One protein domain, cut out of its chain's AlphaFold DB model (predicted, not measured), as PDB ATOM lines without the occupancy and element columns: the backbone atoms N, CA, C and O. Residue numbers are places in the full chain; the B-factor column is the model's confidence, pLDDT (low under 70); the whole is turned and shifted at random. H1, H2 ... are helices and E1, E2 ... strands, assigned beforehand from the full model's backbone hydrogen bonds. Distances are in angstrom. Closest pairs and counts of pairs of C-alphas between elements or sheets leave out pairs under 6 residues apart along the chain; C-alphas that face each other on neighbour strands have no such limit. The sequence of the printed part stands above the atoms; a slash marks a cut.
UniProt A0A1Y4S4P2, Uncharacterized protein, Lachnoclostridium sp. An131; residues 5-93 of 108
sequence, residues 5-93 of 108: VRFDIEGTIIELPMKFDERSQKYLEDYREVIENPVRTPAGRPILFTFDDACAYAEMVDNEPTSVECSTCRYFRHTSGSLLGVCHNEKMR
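What this domain is: This is residues 5 to 93 of the 108 residues of an uncharacterized protein of Lachnoclostridium sp. An131 (UniProt A0A1Y4S4P2). With little regular structure, the model sets a three-strand meander, E1 E2 E3, each strand the antiparallel neighbour of the one before, at one end. A small antiparallel sheet, E4 E6 E5, lies near the middle, and the long loop of residues 50 to 75 reaches toward the other end. The printed part has 89 residues, 34 in named elements, mostly strand, in the order E1 E2 E3 H1 E4 E5 E6. It is compact, with a radius of gyration of the C-alphas of 13.8 A, and spans 39 by 32 by 22 A.

How they stand to each other: E1, residues 5 to 9, and E2, residues 12 to 21, form a hairpin, with N 7 and O 14 within hydrogen-bond range at 2.9 A. E2 and E3, residues 26 to 29, form another, with N 19 and O 28 at 2.8 A. H1, residues 32 to 36, has its O i to N i+4 pair within hydrogen-bond range and only grazes both sheets; its closest C-alphas to E4, residues 47 to 49, are those of Ile 35 and Phe 49, 6.1 A. E6, residues 84 to 87, is antiparallel to E4, N 48 and O 85 at 2.8 A, and forms a hairpin with E5, residues 76 to 78, N 77 and O 86 at 2.9 A.

Where its parts are: E1, 12.8 A long, begins at C-alpha 5 (-30.433, 51.318, 48.008). E2 is 26.8 A long. E6 ends at C-alpha 87 (-10.402, 44.305, 44.703).

The domain as a whole: The printed part has no cut. The E4 to E5 link is long, 26 residues. Residues 63 to 67 have pLDDT under 70.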
ATOM      1  N   VAL A   5     -30.559  52.775  48.086       93.06
ATOM      2  CA  VAL A   5     -30.433  51.318  48.008       93.06
ATOM      3  C   VAL A   5     -29.263  50.883  48.877       93.06
ATOM      4  O   VAL A   5     -28.278  51.606  49.006       93.06
ATOM      5  N   ARG A   6     -29.382  49.707  49.490       94.38
ATOM      6  CA  ARG A   6     -28.396  49.184  50.430       94.38
ATOM      7  C   ARG A   6     -27.807  47.878  49.920       94.38
ATOM      8  O   ARG A   6     -28.553  46.965  49.574       94.38
ATOM      9  N   PHE A   7     -26.484  47.777  49.955       93.88
ATOM     10  CA  PHE A   7     -25.726  46.580  49.606       93.88
ATOM     11  C   PHE A   7     -24.880  46.125  50.795       93.88
ATOM     12  O   PHE A   7     -24.312  46.954  51.505       93.88
ATOM     13  N   ASP A   8     -24.797  44.812  51.004       94.94
ATOM     14  CA  ASP A   8     -23.803  44.196  51.887       94.94
ATOM     15  C   ASP A   8     -22.687  43.612  51.019       94.94
ATOM     16  O   ASP A   8     -22.915  42.699  50.223       94.94
ATOM     17  N   ILE A   9     -21.496  44.192  51.142       95.00
ATOM     18  CA  ILE A   9     -20.316  43.846  50.359       95.00
ATOM     19  C   ILE A   9     -19.214  43.417  51.320       95.00
ATOM     20  O   ILE A   9     -18.539  44.243  51.938       95.00
ATOM     21  N   GLU A  10     -19.050  42.100  51.453       94.62
ATOM     22  CA  GLU A  10     -18.052  41.469  52.327       94.62
ATOM     23  C   GLU A  10     -18.058  42.043  53.762       94.62
ATOM     24  O   GLU A  10     -17.005  42.319  54.342       94.62
ATOM     25  N   GLY A  11     -19.250  42.252  54.339       92.62
ATOM     26  CA  GLY A  11     -19.422  42.806  55.688       92.62
ATOM     27  C   GLY A  11     -19.386  44.335  55.754       92.62
ATOM     28  O   GLY A  11     -19.379  44.903  56.847       92.62
ATOM     29  N   THR A  12     -19.365  45.007  54.601       94.56
ATOM     30  CA  THR A  12     -19.449  46.467  54.474       94.56
ATOM     31  C   THR A  12     -20.819  46.842  53.961       94.56
ATOM     32  O   THR A  12     -21.213  46.430  52.873       94.56
ATOM     33  N   ILE A  13     -21.533  47.660  54.721       94.56
ATOM     34  CA  ILE A  13     -22.810  48.197  54.277       94.56
ATOM     35  C   ILE A  13     -22.555  49.466  53.472       94.56
ATOM     36  O   ILE A  13     -22.018  50.432  54.006       94.56
ATOM     37  N   ILE A  14     -22.962  49.458  52.205       93.12
ATOM     38  CA  ILE A  14     -22.969  50.644  51.349       93.12
ATOM     39  C   ILE A  14     -24.414  51.055  51.114       93.12
ATOM     40  O   ILE A  14     -25.237  50.238  50.699       93.12
ATOM     41  N   GLU A  15     -24.708  52.328  51.358       93.88
ATOM     42  CA  GLU A  15     -25.984  52.949  51.021       93.88
ATOM     43  C   GLU A  15     -25.752  53.942  49.889       93.88
ATOM     44  O   GLU A  15     -25.062  54.940  50.070       93.88
ATOM     45  N   LEU A  16     -26.303  53.652  48.710       93.56
ATOM     46  CA  LEU A  16     -26.204  54.547  47.564       93.56
ATOM     47  C   LEU A  16     -27.465  55.397  47.450       93.56
ATOM     48  O   LEU A  16     -28.574  54.845  47.516       93.56
ATOM     49  N   PRO A  17     -27.332  56.714  47.226       94.00
ATOM     50  CA  PRO A  17     -28.468  57.531  46.853       94.00
ATOM     51  C   PRO A  17     -29.016  57.078  45.499       94.00
ATOM     52  O   PRO A  17     -28.283  56.634  44.618       94.00
ATOM     53  N   MET A  18     -30.330  57.182  45.328       94.19
ATOM     54  CA  MET A  18     -30.989  56.951  44.053       94.19
ATOM     55  C   MET A  18     -31.423  58.281  43.451       94.19
ATOM     56  O   MET A  18     -32.179  59.040  44.061       94.19
ATOM     57  N   LYS A  19     -31.014  58.528  42.210       92.38
ATOM     58  CA  LYS A  19     -31.417  59.700  41.438       92.38
ATOM     59  C   LYS A  19     -32.456  59.302  40.400       92.38
ATOM     60  O   LYS A  19     -32.333  58.267  39.750       92.38
ATOM     61  N   PHE A  20     -33.494  60.118  40.244       92.94
ATOM     62  CA  PHE A  20     -34.430  59.938  39.139       92.94
ATOM     63  C   PHE A  20     -33.743  60.329  37.826       92.94
ATOM     64  O   PHE A  20     -33.269  61.457  37.684       92.94
ATOM     65  N   ASP A  21     -33.672  59.391  36.891       92.88
ATOM     66  CA  ASP A  21     -33.171  59.604  35.541       92.88
ATOM     67  C   ASP A  21     -34.351  59.861  34.599       92.88
ATOM     68  O   ASP A  21     -35.164  58.972  34.327       92.88
ATOM     69  N   GLU A  22     -34.448  61.088  34.085       94.12
ATOM     70  CA  GLU A  22     -35.553  61.504  33.217       94.12
ATOM     71  C   GLU A  22     -35.578  60.728  31.896       94.12
ATOM     72  O   GLU A  22     -36.651  60.486  31.344       94.12
ATOM     73  N   ARG A  23     -34.420  60.288  31.392       94.81
ATOM     74  CA  ARG A  23     -34.340  59.551  30.126       94.81
ATOM     75  C   ARG A  23     -34.985  58.171  30.231       94.81
ATOM     76  O   ARG A  23     -35.694  57.756  29.320       94.81
ATOM     77  N   SER A  24     -34.729  57.454  31.322       93.31
ATOM     78  CA  SER A  24     -35.277  56.115  31.561       93.31
ATOM     79  C   SER A  24     -36.578  56.111  32.368       93.31
ATOM     80  O   SER A  24     -37.211  55.057  32.459       93.31
ATOM     81  N   GLN A  25     -36.984  57.258  32.931       94.19
ATOM     82  CA  GLN A  25     -38.135  57.409  33.833       94.19
ATOM     83  C   GLN A  25     -38.050  56.474  35.052       94.19
ATOM     84  O   GLN A  25     -39.053  55.936  35.528       94.19
ATOM     85  N   LYS A  26     -36.831  56.238  35.551       93.31
ATOM     86  CA  LYS A  26     -36.545  55.324  36.665       93.31
ATOM     87  C   LYS A  26     -35.627  55.980  37.682       93.31
ATOM     88  O   LYS A  26     -34.848  56.869  37.368       93.31
ATOM     89  N   TYR A  27     -35.703  55.495  38.916       93.06
ATOM     90  CA  TYR A  27     -34.683  55.775  39.919       93.06
ATOM     91  C   TYR A  27     -33.503  54.835  39.692       93.06
ATOM     92  O   TYR A  27     -33.702  53.620  39.704       93.06
ATOM     93  N   LEU A  28     -32.317  55.402  39.502       93.25
ATOM     94  CA  LEU A  28     -31.057  54.689  39.320       93.25
ATOM     95  C   LEU A  28     -30.113  55.011  40.474       93.25
ATOM     96  O   LEU A  28     -30.179  56.096  41.053       93.25
ATOM     97  N   GLU A  29     -29.251  54.066  40.809       94.19
ATOM     98  CA  GLU A  29     -28.200  54.236  41.801       94.19
ATOM     99  C   GLU A  29     -27.183  55.292  41.352       94.19
ATOM    100  O   GLU A  29     -26.755  55.326  40.196       94.19
ATOM    101  N   ASP A  30     -26.777  56.149  42.281       93.62
ATOM    102  CA  ASP A  30     -25.762  57.168  42.069       93.62
ATOM    103  C   ASP A  30     -24.429  56.714  42.675       93.62
ATOM    104  O   ASP A  30     -24.224  56.748  43.888       93.62
ATOM    105  N   TYR A  31     -23.526  56.262  41.806       93.19
ATOM    106  CA  TYR A  31     -22.230  55.693  42.183       93.19
ATOM    107  C   TYR A  31     -21.114  56.738  42.344       93.19
ATOM    108  O   TYR A  31     -19.997  56.360  42.686       93.19
ATOM    109  N   ARG A  32     -21.383  58.034  42.111       92.56
ATOM    110  CA  ARG A  32     -20.343  59.084  42.046       92.56
ATOM    111  C   ARG A  32     -19.440  59.121  43.276       92.56
ATOM    112  O   ARG A  32     -18.226  59.163  43.131       92.56
ATOM    113  N   GLU A  33     -20.020  59.035  44.470       90.19
ATOM    114  CA  GLU A  33     -19.248  59.076  45.718       90.19
ATOM    115  C   GLU A  33     -18.313  57.869  45.866       90.19
ATOM    116  O   GLU A  33     -17.171  58.031  46.283       90.19
ATOM    117  N   VAL A  34     -18.761  56.671  45.474       90.31
ATOM    118  CA  VAL A  34     -17.937  55.451  45.544       90.31
ATOM    119  C   VAL A  34     -16.825  55.466  44.495       90.31
ATOM    120  O   VAL A  34     -15.738  54.970  44.773       90.31
ATOM    121  N   ILE A  35     -17.074  56.054  43.322       91.50
ATOM    122  CA  ILE A  35     -16.059  56.231  42.273       91.50
ATOM    123  C   ILE A  35     -14.986  57.230  42.733       91.50
ATOM    124  O   ILE A  35     -13.793  56.966  42.615       91.50
ATOM    125  N   GLU A  36     -15.391  58.372  43.298       91.50
ATOM    126  CA  GLU A  36     -14.459  59.411  43.755       91.50
ATOM    127  C   GLU A  36     -13.701  59.007  45.031       91.50
ATOM    128  O   GLU A  36     -12.516  59.306  45.174       91.50
ATOM    129  N   ASN A  37     -14.378  58.335  45.966       90.19
ATOM    130  CA  ASN A  37     -13.850  57.967  47.278       90.19
ATOM    131  C   ASN A  37     -14.240  56.519  47.629       90.19
ATOM    132  O   ASN A  37     -15.160  56.289  48.421       90.19
ATOM    133  N   PRO A  38     -13.537  55.517  47.070       91.44
ATOM    134  CA  PRO A  38     -13.904  54.118  47.243       91.44
ATOM    135  C   PRO A  38     -13.827  53.673  48.704       91.44
ATOM    136  O   PRO A  38     -12.779  53.727  49.362       91.44
ATOM    137  N   VAL A  39     -14.959  53.171  49.198       92.75
ATOM    138  CA  VAL A  39     -15.093  52.587  50.534       92.75
ATOM    139  C   VAL A  39     -14.260  51.307  50.616       92.75
ATOM    140  O   VAL A  39     -14.025  50.621  49.622       92.75
ATOM    141  N   ARG A  40     -13.788  50.961  51.814       94.81
ATOM    142  CA  ARG A  40     -12.998  49.748  52.047       94.81
ATOM    143  C   ARG A  40     -13.726  48.787  52.967       94.81
ATOM    144  O   ARG A  40     -14.396  49.209  53.906       94.81
ATOM    145  N   THR A  41     -13.525  47.497  52.727       95.38
ATOM    146  CA  THR A  41     -14.010  46.441  53.614       95.38
ATOM    147  C   THR A  41     -13.296  46.460  54.964       95.38
ATOM    148  O   THR A  41     -12.212  47.045  55.070       95.38
ATOM    149  N   PRO A  42     -13.820  45.771  55.999       94.69
ATOM    150  CA  PRO A  42     -13.105  45.599  57.268       94.69
ATOM    151  C   PRO A  42     -11.710  44.974  57.105       94.69
ATOM    152  O   PRO A  42     -10.806  45.255  57.888       94.69
ATOM    153  N   ALA A  43     -11.502  44.170  56.056       93.88
ATOM    154  CA  ALA A  43     -10.194  43.619  55.691       93.88
ATOM    155  C   ALA A  43      -9.272  44.632  54.973       93.88
ATOM    156  O   ALA A  43      -8.172  44.284  54.544       93.88
ATOM    157  N   GLY A  44      -9.715  45.878  54.802       94.75
ATOM    158  CA  GLY A  44      -8.989  46.958  54.141       94.75
ATOM    159  C   GLY A  44      -9.000  46.892  52.614       94.75
ATOM    160  O   GLY A  44      -8.242  47.638  51.985       94.75
ATOM    161  N   ARG A  45      -9.810  46.022  52.000       96.12
ATOM    162  CA  ARG A  45      -9.879  45.848  50.537       96.12
ATOM    163  C   ARG A  45     -10.804  46.905  49.927       96.12
ATOM    164  O   ARG A  45     -11.882  47.109  50.479       96.12
ATOM    165  N   PRO A  46     -10.411  47.611  48.855       95.88
ATOM    166  CA  PRO A  46     -11.263  48.641  48.278       95.88
ATOM    167  C   PRO A  46     -12.437  48.022  47.518       95.88
ATOM    168  O   PRO A  46     -12.284  47.006  46.834       95.88
ATOM    169  N   ILE A  47     -13.592  48.659  47.664       95.88
ATOM    170  CA  ILE A  47     -14.815  48.400  46.916       95.88
ATOM    171  C   ILE A  47     -14.832  49.412  45.774       95.88
ATOM    172  O   ILE A  47     -14.837  50.615  46.021       95.88
ATOM    173  N   LEU A  48     -14.778  48.918  44.543       95.88
ATOM    174  CA  LEU A  48     -14.612  49.720  43.334       95.88
ATOM    175  C   LEU A  48     -15.823  49.560  42.423       95.88
ATOM    176  O   LEU A  48     -16.542  48.551  42.488       95.88
ATOM    177  N   PHE A  49     -16.027  50.546  41.559       95.81
ATOM    178  CA  PHE A  49     -17.013  50.444  40.503       95.81
ATOM    179  C   PHE A  49     -16.500  49.506  39.408       95.81
ATOM    180  O   PHE A  49     -15.316  49.452  39.086       95.81
ATOM    181  N   THR A  50     -17.407  48.708  38.857       93.81
ATOM    182  CA  THR A  50     -17.077  47.628  37.916       93.81
ATOM    183  C   THR A  50     -16.340  48.130  36.675       93.81
ATOM    184  O   THR A  50     -15.423  47.462  36.198       93.81
ATOM    185  N   PHE A  51     -16.753  49.293  36.172       91.81
ATOM    186  CA  PHE A  51     -16.236  49.894  34.943       91.81
ATOM    187  C   PHE A  51     -15.137  50.933  35.204       91.81
ATOM    188  O   PHE A  51     -14.798  51.684  34.296       91.81
ATOM    189  N   ASP A  52     -14.608  51.016  36.430       91.12
ATOM    190  CA  ASP A  52     -13.436  51.853  36.693       91.12
ATOM    191  C   ASP A  52     -12.205  51.270  35.998       91.12
ATOM    192  O   ASP A  52     -12.046  50.046  35.921       91.12
ATOM    193  N   ASP A  53     -11.296  52.151  35.579       89.56
ATOM    194  CA  ASP A  53      -9.980  51.759  35.083       89.56
ATOM    195  C   ASP A  53      -9.258  50.883  36.119       89.56
ATOM    196  O   ASP A  53      -9.219  51.169  37.322       89.56
ATOM    197  N   ALA A  54      -8.665  49.787  35.658       88.75
ATOM    198  CA  ALA A  54      -7.935  48.888  36.524       88.75
ATOM    199  C   ALA A  54      -6.657  49.562  37.041       88.75
ATOM    200  O   ALA A  54      -5.971  50.314  36.350       88.75
ATOM    201  N   CYS A  55      -6.301  49.253  38.285       90.06
ATOM    202  CA  CYS A  55      -5.119  49.832  38.915       90.06
ATOM    203  C   CYS A  55      -3.804  49.376  38.250       90.06
ATOM    204  O   CYS A  55      -3.748  48.343  37.587       90.06
ATOM    205  N   ALA A  56      -2.696  50.052  38.567       89.50
ATOM    206  CA  ALA A  56      -1.348  49.700  38.095       89.50
ATOM    207  C   ALA A  56      -0.861  48.283  38.483       89.50
ATOM    208  O   ALA A  56       0.168  47.820  38.001       89.50
ATOM    209  N   TYR A  57      -1.573  47.596  39.378       89.75
ATOM    210  CA  TYR A  57      -1.289  46.219  39.788       89.75
ATOM    211  C   TYR A  57      -2.235  45.194  39.155       89.75
ATOM    212  O   TYR A  57      -2.258  44.041  39.599       89.75
ATOM    213  N   ALA A  58      -3.077  45.618  38.214       89.12
ATOM    214  CA  ALA A  58      -4.037  44.751  37.566       89.12
ATOM    215  C   ALA A  58      -3.337  43.623  36.805       89.12
ATOM    216  O   ALA A  58      -2.242  43.778  36.268       89.12
ATOM    217  N   GLU A  59      -3.998  42.473  36.783       90.06
ATOM    218  CA  GLU A  59      -3.574  41.316  36.012       90.06
ATOM    219  C   GLU A  59      -4.800  40.833  35.247       90.06
ATOM    220  O   GLU A  59      -5.752  40.308  35.839       90.06
ATOM    221  N   MET A  60      -4.799  41.127  33.951       86.19
ATOM    222  CA  MET A  60      -5.955  40.957  33.083       86.19
ATOM    223  C   MET A  60      -6.178  39.483  32.790       86.19
ATOM    224  O   MET A  60      -5.232  38.730  32.549       86.19
ATOM    225  N   VAL A  61      -7.440  39.070  32.805       79.75
ATOM    226  CA  VAL A  61      -7.821  37.755  32.299       79.75
ATOM    227  C   VAL A  61      -7.513  37.721  30.793       79.75
ATOM    228  O   VAL A  61      -7.781  38.679  30.077       79.75
ATOM    229  N   ASP A  62      -6.876  36.644  30.333       75.50
ATOM    230  CA  ASP A  62      -6.568  36.360  28.921       75.50
ATOM    231  C   ASP A  62      -5.646  37.349  28.166       75.50
ATOM    232  O   ASP A  62      -5.520  37.255  26.948       75.50
ATOM    233  N   ASN A  63      -4.909  38.225  28.868       65.00
ATOM    234  CA  ASN A  63      -3.969  39.205  28.279       65.00
ATOM    235  C   ASN A  63      -4.594  40.152  27.230       65.00
ATOM    236  O   ASN A  63      -3.877  40.688  26.383       65.00
ATOM    237  N   GLU A  64      -5.909  40.375  27.271       61.62
ATOM    238  CA  GLU A  64      -6.599  41.270  26.336       61.62
ATOM    239  C   GLU A  64      -6.264  42.746  26.647       61.62
ATOM    240  O   GLU A  64      -6.495  43.209  27.766       61.62
ATOM    241  N   PRO A  65      -5.722  43.515  25.679       61.03
ATOM    242  CA  PRO A  65      -5.359  44.920  25.881       61.03
ATOM    243  C   PRO A  65      -6.532  45.895  25.682       61.03
ATOM    244  O   PRO A  65      -6.392  47.090  25.938       61.03
ATOM    245  N   THR A  66      -7.681  45.430  25.184       55.97
ATOM    246  CA  THR A  66      -8.810  46.291  24.815       55.97
ATOM    247  C   THR A  66      -9.811  46.403  25.963       55.97
ATOM    248  O   THR A  66     -10.709  45.582  26.102       55.97
ATOM    249  N   SER A  67      -9.647  47.475  26.742       59.53
ATOM    250  CA  SER A  67     -10.367  47.847  27.974       59.53
ATOM    251  C   SER A  67      -9.806  47.213  29.249       59.53
ATOM    252  O   SER A  67     -10.129  46.087  29.636       59.53
ATOM    253  N   VAL A  68      -8.936  47.976  29.919       81.38
ATOM    254  CA  VAL A  68      -8.336  47.602  31.200       81.38
ATOM    255  C   VAL A  68      -9.247  48.082  32.325       81.38
ATOM    256  O   VAL A  68      -8.918  49.023  33.032       81.38
ATOM    257  N   GLU A  69     -10.418  47.468  32.463       90.69
ATOM    258  CA  GLU A  69     -11.372  47.768  33.536       90.69
ATOM    259  C   GLU A  69     -11.143  46.866  34.755       90.69
ATOM    260  O   GLU A  69     -10.553  45.784  34.676       90.69
ATOM    261  N   CYS A  70     -11.654  47.274  35.916       92.12
ATOM    262  CA  CYS A  70     -11.631  46.440  37.113       92.12
ATOM    263  C   CYS A  70     -12.306  45.083  36.868       92.12
ATOM    264  O   CYS A  70     -11.778  44.063  37.307       92.12
ATOM    265  N   SER A  71     -13.415  45.063  36.125       91.00
ATOM    266  CA  SER A  71     -14.182  43.858  35.775       91.00
ATOM    267  C   SER A  71     -13.365  42.755  35.086       91.00
ATOM    268  O   SER A  71     -13.659  41.572  35.257       91.00
ATOM    269  N   THR A  72     -12.316  43.122  34.347       90.56
ATOM    270  CA  THR A  72     -11.463  42.203  33.579       90.56
ATOM    271  C   THR A  72     -10.170  41.833  34.314       90.56
ATOM    272  O   THR A  72      -9.394  40.997  33.846       90.56
ATOM    273  N   CYS A  73      -9.942  42.386  35.508       91.81
ATOM    274  CA  CYS A  73      -8.826  42.028  36.376       91.81
ATOM    275  C   CYS A  73      -9.140  40.771  37.198       91.81
ATOM    276  O   CYS A  73     -10.147  40.696  37.902       91.81
ATOM    277  N   ARG A  74      -8.214  39.806  37.233       92.12
ATOM    278  CA  ARG A  74      -8.396  38.535  37.962       92.12
ATOM    279  C   ARG A  74      -8.589  38.679  39.476       92.12
ATOM    280  O   ARG A  74      -9.017  37.739  40.144       92.12
ATOM    281  N   TYR A  75      -8.200  39.826  40.033       94.94
ATOM    282  CA  TYR A  75      -8.339  40.127  41.456       94.94
ATOM    283  C   TYR A  75      -9.694  40.747  41.800       94.94
ATOM    284  O   TYR A  75     -10.014  40.862  42.982       94.94
ATOM    285  N   PHE A  76     -10.478  41.182  40.820       95.00
ATOM    286  CA  PHE A  76     -11.766  41.801  41.076       95.00
ATOM    287  C   PHE A  76     -12.846  40.736  41.259       95.00
ATOM    288  O   PHE A  76     -12.943  39.776  40.496       95.00
ATOM    289  N   ARG A  77     -13.662  40.888  42.303       95.75
ATOM    290  CA  ARG A  77     -14.810  40.016  42.561       95.75
ATOM    291  C   ARG A  77     -16.077  40.847  42.564       95.75
ATOM    292  O   ARG A  77     -16.259  41.689  43.440       95.75
ATOM    293  N   HIS A  78     -16.943  40.591  41.592       95.06
ATOM    294  CA  HIS A  78     -18.231  41.261  41.483       95.06
ATOM    295  C   HIS A  78     -19.148  40.930  42.658       95.06
ATOM    296  O   HIS A  78     -19.266  39.772  43.066       95.06
ATOM    297  N   THR A  79     -19.862  41.945  43.138       94.62
ATOM    298  CA  THR A  79     -20.976  41.760  44.065       94.62
ATOM    299  C   THR A  79     -22.243  41.505  43.259       94.62
ATOM    300  O   THR A  79     -22.611  42.288  42.385       94.62
ATOM    301  N   SER A  80     -22.941  40.405  43.535       90.25
ATOM    302  CA  SER A  80     -24.193  40.096  42.842       90.25
ATOM    303  C   SER A  80     -25.249  41.180  43.081       90.25
ATOM    304  O   SER A  80     -25.506  41.567  44.217       90.25
ATOM    305  N   GLY A  81     -25.893  41.635  42.004       88.94
ATOM    306  CA  GLY A  81     -26.974  42.621  42.080       88.94
ATOM    307  C   GLY A  81     -26.519  44.072  42.246       88.94
ATOM    308  O   GLY A  81     -27.372  44.927  42.458       88.94
ATOM    309  N   SER A  82     -25.222  44.370  42.127       92.19
ATOM    310  CA  SER A  82     -24.712  45.743  42.077       92.19
ATOM    311  C   SER A  82     -23.653  45.907  40.983       92.19
ATOM    312  O   SER A  82     -23.122  44.929  40.456       92.19
ATOM    313  N   LEU A  83     -23.336  47.159  40.641       95.56
ATOM    314  CA  LEU A  83     -22.190  47.495  39.786       95.56
ATOM    315  C   LEU A  83     -20.897  47.682  40.592       95.56
ATOM    316  O   LEU A  83     -19.938  48.275  40.101       95.56
ATOM    317  N   LEU A  84     -20.852  47.177  41.825       96.19
ATOM    318  CA  LEU A  84     -19.686  47.250  42.695       96.19
ATOM    319  C   LEU A  84     -19.025  45.882  42.837       96.19
ATOM    320  O   LEU A  84     -19.670  44.832  42.799       96.19
ATOM    321  N   GLY A  85     -17.727  45.892  43.093       96.50
ATOM    322  CA  GLY A  85     -16.982  44.692  43.442       96.50
ATOM    323  C   GLY A  85     -15.784  45.007  44.314       96.50
ATOM    324  O   GLY A  85     -15.427  46.164  44.526       96.50
ATOM    325  N   VAL A  86     -15.176  43.962  44.857       97.31
ATOM    326  CA  VAL A  86     -14.045  44.090  45.775       97.31
ATOM    327  C   VAL A  86     -12.758  43.760  45.036       97.31
ATOM    328  O   VAL A  86     -12.655  42.720  44.382       97.31
ATOM    329  N   CYS A  87     -11.748  44.622  45.163       96.25
ATOM    330  CA  CYS A  87     -10.402  44.305  44.703       96.25
ATOM    331  C   CYS A  87      -9.689  43.430  45.739       96.25
ATOM    332  O   CYS A  87      -9.417  43.855  46.864       96.25
ATOM    333  N   HIS A  88      -9.330  42.210  45.345       95.94
ATOM    334  CA  HIS A  88      -8.626  41.250  46.195       95.94
ATOM    335  C   HIS A  88      -7.099  41.269  46.030       95.94
ATOM    336  O   HIS A  88      -6.423  40.384  46.557       95.94
ATOM    337  N   ASN A  89      -6.549  42.270  45.338       94.56
ATOM    338  CA  ASN A  89      -5.106  42.437  45.202       94.56
ATOM    339  C   ASN A  89      -4.503  42.951  46.520       94.56
ATOM    340  O   ASN A  89      -4.867  44.024  47.006       94.56
ATOM    341  N   GLU A  90      -3.542  42.216  47.081       94.25
ATOM    342  CA  GLU A  90      -2.902  42.577  48.352       94.25
ATOM    343  C   GLU A  90      -2.186  43.933  48.305       94.25
ATOM    344  O   GLU A  90      -2.131  44.616  49.323       94.25
ATOM    345  N   LYS A  91      -1.701  44.377  47.137       92.50
ATOM    346  CA  LYS A  91      -1.056  45.696  46.981       92.50
ATOM    347  C   LYS A  91      -2.037  46.864  47.108       92.50
ATOM    348  O   LYS A  91      -1.626  47.973  47.428       92.50
ATOM    349  N   MET A  92      -3.328  46.614  46.881       91.81
ATOM    350  CA  MET A  92      -4.400  47.604  47.024       91.81
ATOM    351  C   MET A  92      -4.997  47.630  48.436       91.81
ATOM    352  O   MET A  92      -5.817  48.501  48.735       91.81
ATOM    353  N   ARG A  93      -4.619  46.693  49.318       93.25
ATOM    354  CA  ARG A  93      -5.133  46.613  50.691       93.25
ATOM    355  C   ARG A  93      -4.623  47.789  51.527       93.25
ATOM    356  O   ARG A  93      -3.443  48.126  51.487       93.25
TER     357      ARG A  93